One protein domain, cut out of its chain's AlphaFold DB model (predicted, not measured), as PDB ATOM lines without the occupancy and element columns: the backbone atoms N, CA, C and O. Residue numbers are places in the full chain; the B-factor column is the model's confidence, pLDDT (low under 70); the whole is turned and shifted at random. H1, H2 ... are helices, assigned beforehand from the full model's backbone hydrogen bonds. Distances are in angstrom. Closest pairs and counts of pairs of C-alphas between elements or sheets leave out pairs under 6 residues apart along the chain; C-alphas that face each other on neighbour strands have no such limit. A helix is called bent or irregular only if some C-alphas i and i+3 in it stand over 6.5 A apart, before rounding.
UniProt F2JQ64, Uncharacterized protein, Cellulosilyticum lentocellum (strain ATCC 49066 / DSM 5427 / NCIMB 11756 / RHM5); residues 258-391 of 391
ATOM      1  N   ASN A 258     -13.768 -28.011   6.230       77.75
ATOM      2  CA  ASN A 258     -13.452 -29.439   6.158       77.75
ATOM      3  C   ASN A 258     -14.577 -30.292   5.543       77.75
ATOM      4  O   ASN A 258     -14.291 -31.308   4.914       77.75
ATOM      5  N   TYR A 259     -15.839 -29.895   5.711       74.88
ATOM      6  CA  TYR A 259     -16.998 -30.630   5.192       74.88
ATOM      7  C   TYR A 259     -17.254 -30.330   3.715       74.88
ATOM      8  O   TYR A 259     -17.772 -31.172   2.985       74.88
ATOM      9  N   PHE A 260     -16.844 -29.144   3.264       78.88
ATOM     10  CA  PHE A 260     -17.009 -28.710   1.884       78.88
ATOM     11  C   PHE A 260     -15.797 -29.028   0.997       78.88
ATOM     12  O   PHE A 260     -15.850 -28.730  -0.189       78.88
ATOM     13  N   VAL A 261     -14.725 -29.657   1.502       79.56
ATOM     14  CA  VAL A 261     -13.506 -29.944   0.711       79.56
ATOM     15  C   VAL A 261     -13.814 -30.711  -0.578       79.56
ATOM     16  O   VAL A 261     -13.414 -30.283  -1.657       79.56
ATOM     17  N   GLU A 262     -14.527 -31.834  -0.487       76.94
ATOM     18  CA  GLU A 262     -14.841 -32.663  -1.660       76.94
ATOM     19  C   GLU A 262     -15.943 -32.040  -2.530       76.94
ATOM     20  O   GLU A 262     -15.865 -32.097  -3.757       76.94
ATOM     21  N   PHE A 263     -16.914 -31.355  -1.917       80.25
ATOM     22  CA  PHE A 263     -17.952 -30.604  -2.630       80.25
ATOM     23  C   PHE A 263     -17.353 -29.470  -3.474       80.25
ATOM     24  O   PHE A 263     -17.603 -29.381  -4.674       80.25
ATOM     25  N   ASN A 264     -16.482 -28.652  -2.884       78.50
ATOM     26  CA  ASN A 264     -15.821 -27.539  -3.559       78.50
ATOM     27  C   ASN A 264     -14.864 -28.017  -4.655       78.50
ATOM     28  O   ASN A 264     -14.748 -27.346  -5.673       78.50
ATOM     29  N   LYS A 265     -14.213 -29.182  -4.498       78.38
ATOM     30  CA  LYS A 265     -13.422 -29.808  -5.576       78.38
ATOM     31  C   LYS A 265     -14.302 -30.264  -6.740       78.38
ATOM     32  O   LYS A 265     -13.952 -30.036  -7.893       78.38
ATOM     33  N   LYS A 266     -15.437 -30.903  -6.443       76.44
ATOM     34  CA  LYS A 266     -16.372 -31.447  -7.440       76.44
ATOM     35  C   LYS A 266     -17.098 -30.351  -8.227       76.44
ATOM     36  O   LYS A 266     -17.341 -30.523  -9.417       76.44
ATOM     37  N   TYR A 267     -17.389 -29.222  -7.585       70.94
ATOM     38  CA  TYR A 267     -18.103 -28.081  -8.170       70.94
ATOM     39  C   TYR A 267     -17.209 -26.838  -8.351       70.94
ATOM     40  O   TYR A 267     -17.708 -25.716  -8.406       70.94
ATOM     41  N   ILE A 268     -15.887 -27.016  -8.475       66.94
ATOM     42  CA  ILE A 268     -14.910 -25.910  -8.514       66.94
ATOM     43  C   ILE A 268     -15.151 -24.923  -9.667       66.94
ATOM     44  O   ILE A 268     -14.949 -23.720  -9.513       66.94
ATOM     45  N   HIS A 269     -15.665 -25.426 -10.793       61.41
ATOM     46  CA  HIS A 269     -16.018 -24.646 -11.981       61.41
ATOM     47  C   HIS A 269     -17.200 -23.681 -11.753       61.41
ATOM     48  O   HIS A 269     -17.347 -22.719 -12.487       61.41
ATOM     49  N   TYR A 270     -18.009 -23.873 -10.704       59.50
ATOM     50  CA  TYR A 270     -19.116 -22.967 -10.353       59.50
ATOM     51  C   TYR A 270     -18.703 -21.855  -9.387       59.50
ATOM     52  O   TYR A 270     -19.452 -20.902  -9.199       59.50
ATOM     53  N   ILE A 271     -17.567 -22.019  -8.703       56.34
ATOM     54  CA  ILE A 271     -17.118 -21.128  -7.624       56.34
ATOM     55  C   ILE A 271     -16.129 -20.078  -8.158       56.34
ATOM     56  O   ILE A 271     -16.078 -18.973  -7.626       56.34
ATOM     57  N   ASN A 272     -15.373 -20.405  -9.213       54.09
ATOM     58  CA  ASN A 272     -14.258 -19.589  -9.707       54.09
ATOM     59  C   ASN A 272     -14.497 -18.869 -11.047       54.09
ATOM     60  O   ASN A 272     -13.608 -18.140 -11.482       54.09
ATOM     61  N   ASP A 273     -15.638 -19.048 -11.713       47.34
ATOM     62  CA  ASP A 273     -15.829 -18.478 -13.051       47.34
ATOM     63  C   ASP A 273     -16.428 -17.056 -13.012       47.34
ATOM     64  O   ASP A 273     -17.616 -16.858 -12.761       47.34
ATOM     65  N   GLU A 274     -15.605 -16.061 -13.378       50.81
ATOM     66  CA  GLU A 274     -16.021 -14.720 -13.849       50.81
ATOM     67  C   GLU A 274     -16.860 -14.773 -15.147       50.81
ATOM     68  O   GLU A 274     -17.400 -13.761 -15.590       50.81
ATOM     69  N   TYR A 275     -17.009 -15.956 -15.748       49.94
ATOM     70  CA  TYR A 275     -17.845 -16.202 -16.914       49.94
ATOM     71  C   TYR A 275     -18.831 -17.321 -16.601       49.94
ATOM     72  O   TYR A 275     -18.521 -18.499 -16.723       49.94
ATOM     73  N   PHE A 276     -20.042 -16.938 -16.208       47.62
ATOM     74  CA  PHE A 276     -21.182 -17.836 -16.057       47.62
ATOM     75  C   PHE A 276     -21.351 -18.684 -17.333       47.62
ATOM     76  O   PHE A 276     -21.744 -18.155 -18.374       47.62
ATOM     77  N   ILE A 277     -21.039 -19.983 -17.275       50.28
ATOM     78  CA  ILE A 277     -21.368 -20.947 -18.334       50.28
ATOM     79  C   ILE A 277     -22.663 -21.656 -17.907       50.28
ATOM     80  O   ILE A 277     -22.613 -22.556 -17.069       50.28
ATOM     81  N   PRO A 278     -23.836 -21.282 -18.454       50.50
ATOM     82  CA  PRO A 278     -25.098 -21.921 -18.127       50.50
ATOM     83  C   PRO A 278     -25.255 -23.170 -18.986       50.50
ATOM     84  O   PRO A 278     -25.965 -23.162 -19.988       50.50
ATOM     85  N   PHE A 279     -24.570 -24.247 -18.624       49.47
ATOM     86  CA  PHE A 279     -24.910 -25.567 -19.146       49.47
ATOM     87  C   PHE A 279     -24.877 -26.581 -18.016       49.47
ATOM     88  O   PHE A 279     -24.014 -27.451 -17.962       49.47
ATOM     89  N   THR A 280     -25.857 -26.454 -17.131       57.25
ATOM     90  CA  THR A 280     -26.291 -27.535 -16.259       57.25
ATOM     91  C   THR A 280     -27.722 -27.869 -16.576       57.25
ATOM     92  O   THR A 280     -28.576 -27.006 -16.772       57.25
ATOM     93  N   THR A 281     -27.994 -29.157 -16.694       64.31
ATOM     94  CA  THR A 281     -29.376 -29.622 -16.743       64.31
ATOM     95  C   THR A 281     -30.035 -29.348 -15.384       64.31
ATOM     96  O   THR A 281     -29.370 -29.444 -14.355       64.31
ATOM     97  N   GLU A 282     -31.348 -29.083 -15.327       70.44
ATOM     98  CA  GLU A 282     -32.084 -28.935 -14.047       70.44
ATOM     99  C   GLU A 282     -31.870 -30.116 -13.073       70.44
ATOM    100  O   GLU A 282     -32.162 -30.018 -11.881       70.44
ATOM    101  N   ALA A 283     -31.433 -31.269 -13.584       70.88
ATOM    102  CA  ALA A 283     -31.095 -32.446 -12.798       70.88
ATOM    103  C   ALA A 283     -29.748 -32.304 -12.062       70.88
ATOM    104  O   ALA A 283     -29.614 -32.790 -10.941       70.88
ATOM    105  N   GLU A 284     -28.758 -31.642 -12.661       67.00
ATOM    106  CA  GLU A 284     -27.441 -31.412 -12.053       67.00
ATOM    107  C   GLU A 284     -27.493 -30.334 -10.970       67.00
ATOM    108  O   GLU A 284     -26.883 -30.516  -9.914       67.00
ATOM    109  N   ASP A 285     -28.281 -29.275 -11.181       71.12
ATOM    110  CA  ASP A 285     -28.521 -28.240 -10.168       71.12
ATOM    111  C   ASP A 285     -29.258 -28.812  -8.952       71.12
ATOM    112  O   ASP A 285     -28.808 -28.628  -7.821       71.12
ATOM    113  N   ARG A 286     -30.319 -29.604  -9.176       77.31
ATOM    114  CA  ARG A 286     -31.026 -30.311  -8.093       77.31
ATOM    115  C   ARG A 286     -30.097 -31.221  -7.299       77.31
ATOM    116  O   ARG A 286     -30.110 -31.192  -6.075       77.31
ATOM    117  N   ARG A 287     -29.242 -31.984  -7.982       78.81
ATOM    118  CA  ARG A 287     -28.278 -32.871  -7.321       78.81
ATOM    119  C   ARG A 287     -27.245 -32.099  -6.498       78.81
ATOM    120  O   ARG A 287     -26.879 -32.535  -5.411       78.81
ATOM    121  N   ARG A 288     -26.764 -30.956  -6.997       78.56
ATOM    122  CA  ARG A 288     -25.852 -30.077  -6.250       78.56
ATOM    123  C   ARG A 288     -26.526 -29.523  -4.995       78.56
ATOM    124  O   ARG A 288     -25.891 -29.487  -3.945       78.56
ATOM    125  N   GLU A 289     -27.778 -29.090  -5.104       76.69
ATOM    126  CA  GLU A 289     -28.553 -28.557  -3.982       76.69
ATOM    127  C   GLU A 289     -28.830 -29.634  -2.922       76.69
ATOM    128  O   GLU A 289     -28.621 -29.390  -1.736       76.69
ATOM    129  N   GLU A 290     -29.175 -30.855  -3.338       82.81
ATOM    130  CA  GLU A 290     -29.324 -32.012  -2.445       82.81
ATOM    131  C   GLU A 290     -28.016 -32.355  -1.711       82.81
ATOM    132  O   GLU A 290     -28.022 -32.509  -0.488       82.81
ATOM    133  N   GLU A 291     -26.880 -32.414  -2.420       80.12
ATOM    134  CA  GLU A 291     -25.563 -32.682  -1.817       80.12
ATOM    135  C   GLU A 291     -25.129 -31.551  -0.862       80.12
ATOM    136  O   GLU A 291     -24.585 -31.811   0.215       80.12
ATOM    137  N   TYR A 292     -25.408 -30.287  -1.207       78.25
ATOM    138  CA  TYR A 292     -25.157 -29.140  -0.328       78.25
ATOM    139  C   TYR A 292     -26.010 -29.210   0.946       78.25
ATOM    140  O   TYR A 292     -25.513 -28.974   2.055       78.25
ATOM    141  N   GLN A 293     -27.286 -29.572   0.802       78.62
ATOM    142  CA  GLN A 293     -28.202 -29.734   1.921       78.62
ATOM    143  C   GLN A 293     -27.779 -30.903   2.819       78.62
ATOM    144  O   GLN A 293     -27.820 -30.781   4.041       78.62
ATOM    145  N   GLU A 294     -27.310 -32.016   2.250       83.44
ATOM    146  CA  GLU A 294     -26.808 -33.167   3.007       83.44
ATOM    147  C   GLU A 294     -25.565 -32.813   3.837       83.44
ATOM    148  O   GLU A 294     -25.509 -33.125   5.032       83.44
ATOM    149  N   ILE A 295     -24.606 -32.088   3.251       78.25
ATOM    150  CA  ILE A 295     -23.419 -31.593   3.965       78.25
ATOM    151  C   ILE A 295     -23.821 -30.640   5.093       78.25
ATOM    152  O   ILE A 295     -23.323 -30.761   6.215       78.25
ATOM    153  N   THR A 296     -24.753 -29.726   4.825       76.25
ATOM    154  CA  THR A 296     -25.269 -28.782   5.825       76.25
ATOM    155  C   THR A 296     -25.949 -29.520   6.981       76.25
ATOM    156  O   THR A 296     -25.645 -29.258   8.147       76.25
ATOM    157  N   ASN A 297     -26.776 -30.525   6.677       77.56
ATOM    158  CA  ASN A 297     -27.410 -31.389   7.673       77.56
ATOM    159  C   ASN A 297     -26.373 -32.173   8.499       77.56
ATOM    160  O   ASN A 297     -26.567 -32.389   9.698       77.56
ATOM    161  N   GLN A 298     -25.260 -32.600   7.893       77.75
ATOM    162  CA  GLN A 298     -24.191 -33.314   8.595       77.75
ATOM    163  C   GLN A 298     -23.382 -32.393   9.522       77.75
ATOM    164  O   GLN A 298     -23.160 -32.748  10.682       77.75
ATOM    165  N   ILE A 299     -23.008 -31.194   9.058       75.12
ATOM    166  CA  ILE A 299     -22.401 -30.143   9.899       75.12
ATOM    167  C   ILE A 299     -23.285 -29.888  11.121       75.12
ATOM    168  O   ILE A 299     -22.793 -29.785  12.247       75.12
ATOM    169  N   GLN A 300     -24.596 -29.828  10.903       70.19
ATOM    170  CA  GLN A 300     -25.571 -29.560  11.944       70.19
ATOM    171  C   GLN A 300     -25.698 -30.708  12.955       70.19
ATOM    172  O   GLN A 300     -25.684 -30.468  14.164       70.19
ATOM    173  N   LYS A 301     -25.735 -31.966  12.502       77.31
ATOM    174  CA  LYS A 301     -25.688 -33.135  13.399       77.31
ATOM    175  C   LYS A 301     -24.439 -33.124  14.278       77.31
ATOM    176  O   LYS A 301     -24.537 -33.363  15.484       77.31
ATOM    177  N   ASP A 302     -23.285 -32.794  13.706       76.56
ATOM    178  CA  ASP A 302     -22.028 -32.721  14.452       76.56
ATOM    179  C   ASP A 302     -21.992 -31.525  15.420       76.56
ATOM    180  O   ASP A 302     -21.426 -31.646  16.512       76.56
ATOM    181  N   LYS A 303     -22.652 -30.401  15.084       72.69
ATOM    182  CA  LYS A 303     -22.899 -29.267  16.001       72.69
ATOM    183  C   LYS A 303     -23.714 -29.715  17.197       72.69
ATOM    184  O   LYS A 303     -23.273 -29.516  18.326       72.69
ATOM    185  N   ASN A 304     -24.831 -30.390  16.955       71.31
ATOM    186  CA  ASN A 304     -25.743 -30.848  18.002       71.31
ATOM    187  C   ASN A 304     -25.108 -31.915  18.901       71.31
ATOM    188  O   ASN A 304     -25.300 -31.893  20.116       71.31
ATOM    189  N   LYS A 305     -24.292 -32.812  18.337       75.81
ATOM    190  CA  LYS A 305     -23.546 -33.805  19.116       75.81
ATOM    191  C   LYS A 305     -22.493 -33.151  20.015       75.81
ATOM    192  O   LYS A 305     -22.496 -33.382  21.222       75.81
ATOM    193  N   LYS A 306     -21.635 -32.288  19.453       73.62
ATOM    194  CA  LYS A 306     -20.637 -31.534  20.236       73.62
ATOM    195  C   LYS A 306     -21.287 -30.637  21.282       73.62
ATOM    196  O   LYS A 306     -20.722 -30.439  22.356       73.62
ATOM    197  N   PHE A 307     -22.453 -30.087  20.955       70.12
ATOM    198  CA  PHE A 307     -23.275 -29.331  21.880       70.12
ATOM    199  C   PHE A 307     -23.691 -30.201  23.064       70.12
ATOM    200  O   PHE A 307     -23.337 -29.858  24.182       70.12
ATOM    201  N   ALA A 308     -24.339 -31.346  22.837       70.44
ATOM    202  CA  ALA A 308     -24.780 -32.230  23.917       70.44
ATOM    203  C   ALA A 308     -23.624 -32.655  24.844       70.44
ATOM    204  O   ALA A 308     -23.779 -32.642  26.065       70.44
ATOM    205  N   GLU A 309     -22.458 -32.965  24.271       72.81
ATOM    206  CA  GLU A 309     -21.254 -33.355  25.016       72.81
ATOM    207  C   GLU A 309     -20.719 -32.209  25.897       72.81
ATOM    208  O   GLU A 309     -20.556 -32.384  27.103       72.81
ATOM    209  N   LYS A 310     -20.502 -31.014  25.329       70.44
ATOM    210  CA  LYS A 310     -19.948 -29.864  26.074       70.44
ATOM    211  C   LYS A 310     -20.952 -29.188  27.006       70.44
ATOM    212  O   LYS A 310     -20.557 -28.559  27.984       70.44
ATOM    213  N   HIS A 311     -22.239 -29.272  26.682       71.38
ATOM    214  CA  HIS A 311     -23.316 -28.639  27.432       71.38
ATOM    215  C   HIS A 311     -23.493 -29.246  28.815       71.38
ATOM    216  O   HIS A 311     -23.543 -28.524  29.808       71.38
ATOM    217  N   LEU A 312     -23.524 -30.576  28.894       69.88
ATOM    218  CA  LEU A 312     -23.633 -31.275  30.170       69.88
ATOM    219  C   LEU A 312     -22.430 -31.005  31.078       69.88
ATOM    220  O   LEU A 312     -22.619 -30.772  32.269       69.88
ATOM    221  N   GLU A 313     -21.217 -30.993  30.527       71.12
ATOM    222  CA  GLU A 313     -19.996 -30.709  31.288       71.12
ATOM    223  C   GLU A 313     -20.033 -29.297  31.891       71.12
ATOM    224  O   GLU A 313     -20.002 -29.151  33.112       71.12
ATOM    225  N   LYS A 314     -20.231 -28.260  31.067       71.19
ATOM    226  CA  LYS A 314     -20.223 -26.865  31.531       71.19
ATOM    227  C   LYS A 314     -21.376 -26.508  32.462       71.19
ATOM    228  O   LYS A 314     -21.175 -25.762  33.412       71.19
ATOM    229  N   ILE A 315     -22.589 -27.012  32.220       74.19
ATOM    230  CA  ILE A 315     -23.715 -26.744  33.128       74.19
ATOM    231  C   ILE A 315     -23.464 -27.332  34.515       74.19
ATOM    232  O   ILE A 315     -23.889 -26.743  35.507       74.19
ATOM    233  N   ASN A 316     -22.783 -28.474  34.597       74.31
ATOM    234  CA  ASN A 316     -22.447 -29.085  35.878       74.31
ATOM    235  C   ASN A 316     -21.335 -28.338  36.627       74.31
ATOM    236  O   ASN A 316     -21.236 -28.492  37.841       74.31
ATOM    237  N   GLU A 317     -20.538 -27.524  35.934       73.44
ATOM    238  CA  GLU A 317     -19.546 -26.631  36.546       73.44
ATOM    239  C   GLU A 317     -20.160 -25.329  37.079       73.44
ATOM    240  O   GLU A 317     -19.550 -24.662  37.919       73.44
ATOM    241  N   LEU A 318     -21.351 -24.947  36.604       74.31
ATOM    242  CA  LEU A 318     -22.035 -23.751  37.082       74.31
ATOM    243  C   LEU A 318     -22.580 -23.953  38.506       74.31
ATOM    244  O   LEU A 318     -23.024 -25.052  38.853       74.31
ATOM    245  N   PRO A 319     -22.630 -22.885  39.324       72.38
ATOM    246  CA  PRO A 319     -23.274 -22.934  40.632       72.38
ATOM    247  C   PRO A 319     -24.725 -23.424  40.538       72.38
ATOM    248  O   PRO A 319     -25.436 -23.069  39.594       72.38
ATOM    249  N   LEU A 320     -25.183 -24.188  41.538       75.50
ATOM    250  CA  LEU A 320     -26.526 -24.788  41.567       75.50
ATOM    251  C   LEU A 320     -27.623 -23.755  41.289       75.50
ATOM    252  O   LEU A 320     -28.436 -23.952  40.390       75.50
ATOM    253  N   TYR A 321     -27.578 -22.622  41.994       74.50
ATOM    254  CA  TYR A 321     -28.519 -21.518  41.811       74.50
ATOM    255  C   TYR A 321     -28.573 -21.014  40.358       74.50
ATOM    256  O   TYR A 321     -29.651 -20.818  39.800       74.50
ATOM    257  N   ILE A 322     -27.412 -20.845  39.717       78.25
ATOM    258  CA  ILE A 322     -27.325 -20.407  38.318       78.25
ATOM    259  C   ILE A 322     -27.906 -21.460  37.377       78.25
ATOM    260  O   ILE A 322     -28.648 -21.123  36.454       78.25
ATOM    261  N   ARG A 323     -27.603 -22.737  37.613       80.25
ATOM    262  CA  ARG A 323     -28.155 -23.845  36.829       80.25
ATOM    263  C   ARG A 323     -29.680 -23.907  36.934       80.25
ATOM    264  O   ARG A 323     -30.349 -24.050  35.910       80.25
ATOM    265  N   ASP A 324     -30.219 -23.767  38.139       82.56
ATOM    266  CA  ASP A 324     -31.658 -23.830  38.391       82.56
ATOM    267  C   ASP A 324     -32.386 -22.625  37.787       82.56
ATOM    268  O   ASP A 324     -33.406 -22.799  37.119       82.56
ATOM    269  N   LEU A 325     -31.825 -21.418  37.922       82.38
ATOM    270  CA  LEU A 325     -32.333 -20.210  37.271       82.38
ATOM    271  C   LEU A 325     -32.375 -20.366  35.746       82.38
ATOM    272  O   LEU A 325     -33.393 -20.073  35.119       82.38
ATOM    273  N   ARG A 326     -31.284 -20.854  35.139       84.62
ATOM    274  CA  ARG A 326     -31.235 -21.118  33.693       84.62
ATOM    275  C   ARG A 326     -32.331 -22.087  33.280       84.62
ATOM    276  O   ARG A 326     -33.042 -21.812  32.319       84.62
ATOM    277  N   LYS A 327     -32.488 -23.192  34.012       86.12
ATOM    278  CA  LYS A 327     -33.528 -24.185  33.738       86.12
ATOM    279  C   LYS A 327     -34.924 -23.559  33.783       86.12
ATOM    280  O   LYS A 327     -35.674 -23.711  32.829       86.12
ATOM    281  N   GLN A 328     -35.236 -22.797  34.831       87.19
ATOM    282  CA  GLN A 328     -36.530 -22.120  34.972       87.19
ATOM    283  C   GLN A 328     -36.807 -21.136  33.828       87.19
ATOM    284  O   GLN A 328     -37.917 -21.108  33.297       87.19
ATOM    285  N   LEU A 329     -35.808 -20.341  33.429       87.06
ATOM    286  CA  LEU A 329     -35.943 -19.401  32.313       87.06
ATOM    287  C   LEU A 329     -36.182 -20.123  30.990       87.06
ATOM    288  O   LEU A 329     -37.087 -19.745  30.250       87.06
ATOM    289  N   ILE A 330     -35.411 -21.175  30.711       87.06
ATOM    290  CA  ILE A 330     -35.572 -21.982  29.500       87.06
ATOM    291  C   ILE A 330     -36.963 -22.622  29.479       87.06
ATOM    292  O   ILE A 330     -37.683 -22.452  28.498       87.06
ATOM    293  N   ASP A 331     -37.386 -23.275  30.562       87.94
ATOM    294  CA  ASP A 331     -38.707 -23.905  30.659       87.94
ATOM    295  C   ASP A 331     -39.832 -22.877  30.425       87.94
ATOM    296  O   ASP A 331     -40.787 -23.142  29.688       87.94
ATOM    297  N   LYS A 332     -39.694 -21.663  30.978       88.31
ATOM    298  CA  LYS A 332     -40.654 -20.570  30.770       88.31
ATOM    299  C   LYS A 332     -40.684 -20.088  29.319       88.31
ATOM    300  O   LYS A 332     -41.771 -19.928  28.771       88.31
ATOM    301  N   ILE A 333     -39.526 -19.888  28.690       85.31
ATOM    302  CA  ILE A 333     -39.412 -19.490  27.276       85.31
ATOM    303  C   ILE A 333     -40.040 -20.549  26.368       85.31
ATOM    304  O   ILE A 333     -40.795 -20.213  25.459       85.31
ATOM    305  N   LEU A 334     -39.776 -21.832  26.626       84.62
ATOM    306  CA  LEU A 334     -40.358 -22.937  25.864       84.62
ATOM    307  C   LEU A 334     -41.887 -22.985  26.011       84.62
ATOM    308  O   LEU A 334     -42.579 -23.213  25.017       84.62
ATOM    309  N   SER A 335     -42.414 -22.729  27.215       86.38
ATOM    310  CA  SER A 335     -43.859 -22.593  27.449       86.38
ATOM    311  C   SER A 335     -44.452 -21.425  26.662       86.38
ATOM    312  O   SER A 335     -45.422 -21.621  25.936       86.38
ATOM    313  N   LEU A 336     -43.841 -20.237  26.745       83.62
ATOM    314  CA  LEU A 336     -44.292 -19.036  26.032       83.62
ATOM    315  C   LEU A 336     -44.276 -19.239  24.515       83.62
ATOM    316  O   LEU A 336     -45.253 -18.930  23.847       83.62
ATOM    317  N   LEU A 337     -43.213 -19.836  23.969       80.50
ATOM    318  CA  LEU A 337     -43.142 -20.188  22.548       80.50
ATOM    319  C   LEU A 337     -44.285 -21.120  22.139       80.50
ATOM    320  O   LEU A 337     -44.866 -20.946  21.069       80.50
ATOM    321  N   ASN A 338     -44.610 -22.114  22.969       80.56
ATOM    322  CA  ASN A 338     -45.728 -23.013  22.703       80.56
ATOM    323  C   ASN A 338     -47.077 -22.277  22.761       80.56
ATOM    324  O   ASN A 338     -47.926 -22.492  21.903       80.56
ATOM    325  N   GLU A 339     -47.269 -21.381  23.730       80.12
ATOM    326  CA  GLU A 339     -48.459 -20.529  23.829       80.12
ATOM    327  C   GLU A 339     -48.609 -19.632  22.592       80.12
ATOM    328  O   GLU A 339     -49.658 -19.672  21.949       80.12
ATOM    329  N   CYS A 340     -47.549 -18.923  22.183       73.50
ATOM    330  CA  CYS A 340     -47.532 -18.099  20.972       73.50
ATOM    331  C   CYS A 340     -47.925 -18.913  19.732       73.50
ATOM    332  O   CYS A 340     -48.825 -18.511  18.997       73.50
ATOM    333  N   ARG A 341     -47.327 -20.099  19.540       74.00
ATOM    334  CA  ARG A 341     -47.625 -20.999  18.408       74.00
ATOM    335  C   ARG A 341     -49.089 -21.458  18.360       74.00
ATOM    336  O   ARG A 341     -49.579 -21.783  17.282       74.00
ATOM    337  N   ASN A 342     -49.777 -21.487  19.501       72.31
ATOM    338  CA  ASN A 342     -51.177 -21.904  19.603       72.31
ATOM    339  C   ASN A 342     -52.181 -20.742  19.434       72.31
ATOM    340  O   ASN A 342     -53.388 -20.987  19.364       72.31
ATOM    341  N   THR A 343     -51.724 -19.486  19.340       69.69
ATOM    342  CA  THR A 343     -52.608 -18.338  19.057       69.69
ATOM    343  C   THR A 343     -53.063 -18.327  17.591       69.69
ATOM    344  O   THR A 343     -52.299 -18.633  16.677       69.69
ATOM    345  N   HIS A 344     -54.330 -17.980  17.330       58.03
ATOM    346  CA  HIS A 344     -54.900 -18.018  15.970       58.03
ATOM    347  C   HIS A 344     -54.235 -17.018  15.007       58.03
ATOM    348  O   HIS A 344     -54.120 -17.297  13.812       58.03
ATOM    349  N   SER A 345     -53.754 -15.884  15.522       58.84
ATOM    350  CA  SER A 345     -53.025 -14.854  14.773       58.84
ATOM    351  C   SER A 345     -51.642 -15.303  14.301       58.84
ATOM    352  O   SER A 345     -51.149 -14.774  13.311       58.84
ATOM    353  N   TRP A 346     -51.034 -16.299  14.952       55.81
ATOM    354  CA  TRP A 346     -49.713 -16.823  14.593       55.81
ATOM    355  C   TRP A 346     -49.679 -17.469  13.203       55.81
ATOM    356  O   TRP A 346     -48.710 -17.346  12.456       55.81
ATOM    357  N   ASN A 347     -50.770 -18.142  12.828       51.47
ATOM    358  CA  ASN A 347     -50.919 -18.757  11.508       51.47
ATOM    359  C   ASN A 347     -51.189 -17.728  10.403       51.47
ATOM    360  O   ASN A 347     -51.078 -18.053   9.216       51.47
ATOM    361  N   ASN A 348     -51.540 -16.494  10.772       52.97
ATOM    362  CA  ASN A 348     -51.761 -15.415   9.830       52.97
ATOM    363  C   ASN A 348     -50.400 -14.783   9.514       52.97
ATOM    364  O   ASN A 348     -49.895 -13.936  10.244       52.97
ATOM    365  N   LYS A 349     -49.775 -15.250   8.429       49.69
ATOM    366  CA  LYS A 349     -48.402 -14.921   7.992       49.69
ATOM    367  C   LYS A 349     -48.125 -13.425   7.728       49.69
ATOM    368  O   LYS A 349     -47.095 -13.122   7.128       49.69
ATOM    369  N   SER A 350     -49.032 -12.507   8.069       47.16
ATOM    370  CA  SER A 350     -49.075 -11.189   7.452       47.16
ATOM    371  C   SER A 350     -48.284 -10.082   8.137       47.16
ATOM    372  O   SER A 350     -47.793  -9.278   7.366       47.16
ATOM    373  N   GLU A 351     -48.067  -9.986   9.461       46.06
ATOM    374  CA  GLU A 351     -47.496  -8.696   9.938       46.06
ATOM    375  C   GLU A 351     -46.666  -8.628  11.230       46.06
ATOM    376  O   GLU A 351     -45.960  -7.640  11.405       46.06
ATOM    377  N   LEU A 352     -46.626  -9.644  12.094       47.12
ATOM    378  CA  LEU A 352     -45.747  -9.623  13.275       47.12
ATOM    379  C   LEU A 352     -45.093 -10.989  13.444       47.12
ATOM    380  O   LEU A 352     -45.638 -11.903  14.054       47.12
ATOM    381  N   LYS A 353     -43.929 -11.147  12.815       50.72
ATOM    382  CA  LYS A 353     -43.065 -12.296  13.058       50.72
ATOM    383  C   LYS A 353     -42.288 -12.001  14.339       50.72
ATOM    384  O   LYS A 353     -41.329 -11.238  14.290       50.72
ATOM    385  N   LEU A 354     -42.636 -12.664  15.443       47.50
ATOM    386  CA  LEU A 354     -41.600 -13.115  16.390       47.50
ATOM    387  C   LEU A 354     -40.450 -13.686  15.549       47.50
ATOM    388  O   LEU A 354     -40.757 -14.298  14.514       47.50
ATOM    389  N   PRO A 355     -39.172 -13.487  15.918       48.53
ATOM    390  CA  PRO A 355     -38.064 -13.852  15.055       48.53
ATOM    391  C   PRO A 355     -38.300 -15.255  14.506       48.53
ATOM    392  O   PRO A 355     -38.416 -16.225  15.259       48.53
ATOM    393  N   ASN A 356     -38.405 -15.361  13.176       43.03
ATOM    394  CA  ASN A 356     -38.414 -16.649  12.479       43.03
ATOM    395  C   ASN A 356     -37.215 -17.525  12.917       43.03
ATOM    396  O   ASN A 356     -37.252 -18.730  12.701       43.03
ATOM    397  N   GLU A 357     -36.237 -16.890  13.571       47.78
ATOM    398  CA  GLU A 357     -35.035 -17.367  14.247       47.78
ATOM    399  C   GLU A 357     -35.246 -18.304  15.466       47.78
ATOM    400  O   GLU A 357     -34.284 -18.585  16.168       47.78
ATOM    401  N   LEU A 358     -36.460 -18.748  15.832       51.31
ATOM    402  CA  LEU A 358     -36.677 -19.667  16.978       51.31
ATOM    403  C   LEU A 358     -37.649 -20.818  16.668       51.31
ATOM    404  O   LEU A 358     -38.410 -21.290  17.530       51.31
ATOM    405  N   GLN A 359     -37.642 -21.294  15.424       48.53
ATOM    406  CA  GLN A 359     -38.347 -22.515  15.033       48.53
ATOM    407  C   GLN A 359     -37.363 -23.652  14.755       48.53
ATOM    408  O   GLN A 359     -36.331 -23.471  14.120       48.53
ATOM    409  N   GLY A 360     -37.695 -24.856  15.229       56.62
ATOM    410  CA  GLY A 360     -36.886 -26.049  14.982       56.62
ATOM    411  C   GLY A 360     -35.492 -25.963  15.606       56.62
ATOM    412  O   GLY A 360     -35.331 -26.155  16.808       56.62
ATOM    413  N   GLU A 361     -34.479 -25.722  14.781       48.19
ATOM    414  CA  GLU A 361     -33.067 -25.907  15.120       48.19
ATOM    415  C   GLU A 361     -32.457 -24.751  15.923       48.19
ATOM    416  O   GLU A 361     -31.600 -24.985  16.773       48.19
ATOM    417  N   GLU A 362     -32.945 -23.524  15.738       57.38
ATOM    418  CA  GLU A 362     -32.500 -22.359  16.517       57.38
ATOM    419  C   GLU A 362     -33.058 -22.378  17.952       57.38
ATOM    420  O   GLU A 362     -32.526 -21.745  18.863       57.38
ATOM    421  N   GLN A 363     -34.068 -23.218  18.214       61.66
ATOM    422  CA  GLN A 363     -34.564 -23.481  19.565       61.66
ATOM    423  C   GLN A 363     -33.498 -24.170  20.446       61.66
ATOM    424  O   GLN A 363     -33.543 -24.046  21.672       61.66
ATOM    425  N   LEU A 364     -32.506 -24.850  19.847       63.84
ATOM    426  CA  LEU A 364     -31.345 -25.382  20.574       63.84
ATOM    427  C   LEU A 364     -30.397 -24.272  21.048       63.84
ATOM    428  O   LEU A 364     -29.719 -24.439  22.064       63.84
ATOM    429  N   GLU A 365     -30.376 -23.120  20.374       67.38
ATOM    430  CA  GLU A 365     -29.512 -21.994  20.742       67.38
ATOM    431  C   GLU A 365     -29.987 -21.302  22.029       67.38
ATOM    432  O   GLU A 365     -29.174 -20.720  22.752       67.38
ATOM    433  N   ILE A 366     -31.258 -21.480  22.415       73.38
ATOM    434  CA  ILE A 366     -31.794 -21.056  23.720       73.38
ATOM    435  C   ILE A 366     -30.942 -21.641  24.856       73.38
ATOM    436  O   ILE A 366     -30.523 -20.929  25.764       73.38
ATOM    437  N   TYR A 367     -30.590 -22.923  24.777       73.56
ATOM    438  CA  TYR A 367     -29.797 -23.587  25.816       73.56
ATOM    439  C   TYR A 367     -28.364 -23.038  25.924       73.56
ATOM    440  O   TYR A 367     -27.740 -23.121  26.988       73.56
ATOM    441  N   THR A 368     -27.863 -22.427  24.845       69.00
ATOM    442  CA  THR A 368     -26.549 -21.772  24.785       69.00
ATOM    443  C   THR A 368     -26.554 -20.289  25.142       69.00
ATOM    444  O   THR A 368     -25.490 -19.715  25.354       69.00
ATOM    445  N   CYS A 369     -27.726 -19.657  25.232       72.19
ATOM    446  CA  CYS A 369     -27.818 -18.222  25.468       72.19
ATOM    447  C   CYS A 369     -27.290 -17.827  26.854       72.19
ATOM    448  O   CYS A 369     -27.376 -18.581  27.836       72.19
ATOM    449  N   THR A 370     -26.784 -16.598  26.948       76.44
ATOM    450  CA  THR A 370     -26.513 -15.949  28.234       76.44
ATOM    451  C   THR A 370     -27.810 -15.788  29.026       76.44
ATOM    452  O   THR A 370     -28.900 -15.749  28.456       76.44
ATOM    453  N   ILE A 371     -27.715 -15.683  30.353       79.44
ATOM    454  CA  ILE A 371     -28.895 -15.417  31.191       79.44
ATOM    455  C   ILE A 371     -29.531 -14.076  30.812       79.44
ATOM    456  O   ILE A 371     -30.752 -14.008  30.718       79.44
ATOM    457  N   SER A 372     -28.727 -13.047  30.515       76.25
ATOM    458  CA  SER A 372     -29.242 -11.763  30.025       76.25
ATOM    459  C   SER A 372     -30.075 -11.941  28.754       76.25
ATOM    460  O   SER A 372     -31.211 -11.480  28.709       76.25
ATOM    461  N   ARG A 373     -29.589 -12.705  27.761       76.00
ATOM    462  CA  ARG A 373     -30.347 -12.951  26.526       76.00
ATOM    463  C   ARG A 373     -31.599 -13.787  26.763       76.00
ATOM    464  O   ARG A 373     -32.612 -13.516  26.131       76.00
ATOM    465  N   LEU A 374     -31.551 -14.778  27.655       80.44
ATOM    466  CA  LEU A 374     -32.737 -15.553  28.034       80.44
ATOM    467  C   LEU A 374     -33.817 -14.652  28.644       80.44
ATOM    468  O   LEU A 374     -34.988 -14.793  28.308       80.44
ATOM    469  N   LEU A 375     -33.430 -13.707  29.500       79.88
ATOM    470  CA  LEU A 375     -34.354 -12.736  30.087       79.88
ATOM    471  C   LEU A 375     -34.963 -11.820  29.030       79.88
ATOM    472  O   LEU A 375     -36.183 -11.716  28.966       79.88
ATOM    473  N   THR A 376     -34.137 -11.233  28.161       77.88
ATOM    474  CA  THR A 376     -34.627 -10.393  27.060       77.88
ATOM    475  C   THR A 376     -35.567 -11.175  26.149       77.88
ATOM    476  O   THR A 376     -36.644 -10.696  25.824       77.88
ATOM    477  N   LEU A 377     -35.208 -12.410  25.786       75.62
ATOM    478  CA  LEU A 377     -36.047 -13.255  24.942       75.62
ATOM    479  C   LEU A 377     -37.388 -13.581  25.612       75.62
ATOM    480  O   LEU A 377     -38.426 -13.588  24.957       75.62
ATOM    481  N   LYS A 378     -37.381 -13.856  26.919       84.62
ATOM    482  CA  LYS A 378     -38.608 -14.065  27.689       84.62
ATOM    483  C   LYS A 378     -39.503 -12.820  27.633       84.62
ATOM    484  O   LYS A 378     -40.695 -12.967  27.393       84.62
ATOM    485  N   GLU A 379     -38.944 -11.627  27.838       80.19
ATOM    486  CA  GLU A 379     -39.692 -10.363  27.790       80.19
ATOM    487  C   GLU A 379     -40.255 -10.075  26.391       80.19
ATOM    488  O   GLU A 379     -41.433  -9.740  26.276       80.19
ATOM    489  N   GLU A 380     -39.448 -10.264  25.339       78.00
ATOM    490  CA  GLU A 380     -39.867 -10.166  23.930       78.00
ATOM    491  C   GLU A 380     -41.081 -11.086  23.674       78.00
ATOM    492  O   GLU A 380     -42.136 -10.633  23.235       78.00
ATOM    493  N   LEU A 381     -40.982 -12.364  24.064       79.62
ATOM    494  CA  LEU A 381     -42.058 -13.347  23.905       79.62
ATOM    495  C   LEU A 381     -43.324 -13.001  24.700       79.62
ATOM    496  O   LEU A 381     -44.432 -13.216  24.207       79.62
ATOM    497  N   GLU A 382     -43.187 -12.495  25.928       84.19
ATOM    498  CA  GLU A 382     -44.327 -12.069  26.750       84.19
ATOM    499  C   GLU A 382     -45.054 -10.871  26.119       84.19
ATOM    500  O   GLU A 382     -46.288 -10.841  26.103       84.19
ATOM    501  N   GLN A 383     -44.315  -9.905  25.562       80.38
ATOM    502  CA  GLN A 383     -44.894  -8.762  24.853       80.38
ATOM    503  C   GLN A 383     -45.617  -9.189  23.575       80.38
ATOM    504  O   GLN A 383     -46.754  -8.769  23.346       80.38
ATOM    505  N   ASP A 384     -45.005 -10.065  22.783       72.94
ATOM    506  CA  ASP A 384     -45.599 -10.547  21.538       72.94
ATOM    507  C   ASP A 384     -46.863 -11.375  21.793       72.94
ATOM    508  O   ASP A 384     -47.890 -11.178  21.134       72.94
ATOM    509  N   LEU A 385     -46.850 -12.237  22.815       77.25
ATOM    510  CA  LEU A 385     -48.040 -12.974  23.235       77.25
ATOM    511  C   LEU A 385     -49.179 -12.022  23.640       77.25
ATOM    512  O   LEU A 385     -50.331 -12.246  23.270       77.25
ATOM    513  N   LEU A 386     -48.874 -10.936  24.360       80.38
ATOM    514  CA  LEU A 386     -49.869  -9.926  24.737       80.38
ATOM    515  C   LEU A 386     -50.486  -9.220  23.527       80.38
ATOM    516  O   LEU A 386     -51.677  -8.905  23.564       80.38
ATOM    517  N   ILE A 387     -49.705  -8.951  22.477       73.75
ATOM    518  CA  ILE A 387     -50.218  -8.368  21.231       73.75
ATOM    519  C   ILE A 387     -51.176  -9.356  20.559       73.75
ATOM    520  O   ILE A 387     -52.302  -8.990  20.231       73.75
ATOM    521  N   HIS A 388     -50.766 -10.618  20.433       67.12
ATOM    522  CA  HIS A 388     -51.555 -11.663  19.780       67.12
ATOM    523  C   HIS A 388     -52.824 -12.074  20.538       67.12
ATOM    524  O   HIS A 388     -53.778 -12.509  19.908       67.12
ATOM    525  N   ILE A 389     -52.870 -11.930  21.866       69.56
ATOM    526  CA  ILE A 389     -54.097 -12.145  22.655       69.56
ATOM    527  C   ILE A 389     -55.090 -10.978  22.496       69.56
ATOM    528  O   ILE A 389     -56.294 -11.166  22.667       69.56
ATOM    529  N   LYS A 390     -54.602  -9.760  22.225       62.38
ATOM    530  CA  LYS A 390     -55.437  -8.549  22.099       62.38
ATOM    531  C   LYS A 390     -56.038  -8.349  20.703       62.38
ATOM    532  O   LYS A 390     -56.991  -7.577  20.592       62.38
ATOM    533  N   MET A 391     -55.461  -8.973  19.676       57.62
ATOM    534  CA  MET A 391     -55.971  -9.003  18.296       57.62
ATOM    535  C   MET A 391     -56.946 -10.161  18.110       57.62
ATOM    536  O   MET A 391     -57.950  -9.951  17.394       57.62
TER     537      MET A 391
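Overview. This is residues 258 to 391 of the 391 residues of an uncharacterized protein of Cellulosilyticum lentocellum (strain ATCC 49066 / DSM 5427 / NCIMB 11756 / RHM5) (UniProt F2JQ64). Two long helices, H3 and H4, meet near their ends as a V, one arm being H3 alone and the other H4 with H7 side by side. The short helix H6 sits in the opening between the arms, and H1 lies alongside H3 at its residues 291 to 299. The printed part has 134 residues with seven named helices, H1 to H7 in chain order, and no named strand; the class is all helix. It is only just loose, close to extended, with a radius of gyration of the C-alphas of 20.9 A, and its outline is flat, spanning 56 by 44 by 23 A.

Arrangement. H3, residues 282 to 317, has a kink of 28 degrees near residue 310. With its residues 291 to 299 alone it touches H1, residues 258 to 266, at a shallow tilt of 9 degrees, opposite ways; the closest C-alphas, of Tyr 259 and Ile 295, are 6.6 A apart. H2, residues 268 to 271, is close to H1 but not clearly touching, with C-alphas 264 and 271 7.7 A apart, and is apart from H3. H4, residues 320 to 342, is close to H3 but not clearly touching, the C-alphas of Ile 315 and Arg 323 being closest at 6.5 A; they run opposite ways at a steep tilt of 37 degrees, only just past shallow. H4 touches H7, residues 371 to 390, at a shallow tilt of 25 degrees, the same way, with C-alphas 333 and 378 closest at 5.5 A. H6, residues 362 to 368, is near H3 and is close to H4 but not clearly touching, with C-alphas 330 and 366 closest at 7.0 A. H5, residues 344 to 347, is close to H7 but not clearly touching, with C-alphas 345 and 388 closest at 6.1 A. In H4 and H7 every O i to N i+4 pair is within hydrogen-bond range; H3 has 30 of 32, H1 3 of 5, and H6 0 of 3 but 3 of 4 O i to N i+3 pairs, while H2 and H5 are too short for an O i to N i+4 pair.

Along the chain. H3 runs 52.2 A from C-alpha 282 at (-32.084, -28.935, -14.047) to C-alpha 317 at (-19.546, -26.631, 36.546). H4 is 33.1 A long, H7 28.9 A, H1 14.1 A, H6 10.2 A, H5 6.0 A and H2 5.3 A. H1 is irregular, with C-alphas 259 and 262 7.5 A apart. H7 ends with C-alpha 390 at (-55.437, -8.549, 22.099).

Size, cuts and confidence. The two C-alphas farthest apart, of Phe 279 and Tyr 321, are 61.2 A apart. The printed part has no cut, and the link from H5 to H6, 14 residues, is long. Mean pLDDT of the printed part is 70.5; 44 residues are under 70, among them 268 to 281 and 343 to 365.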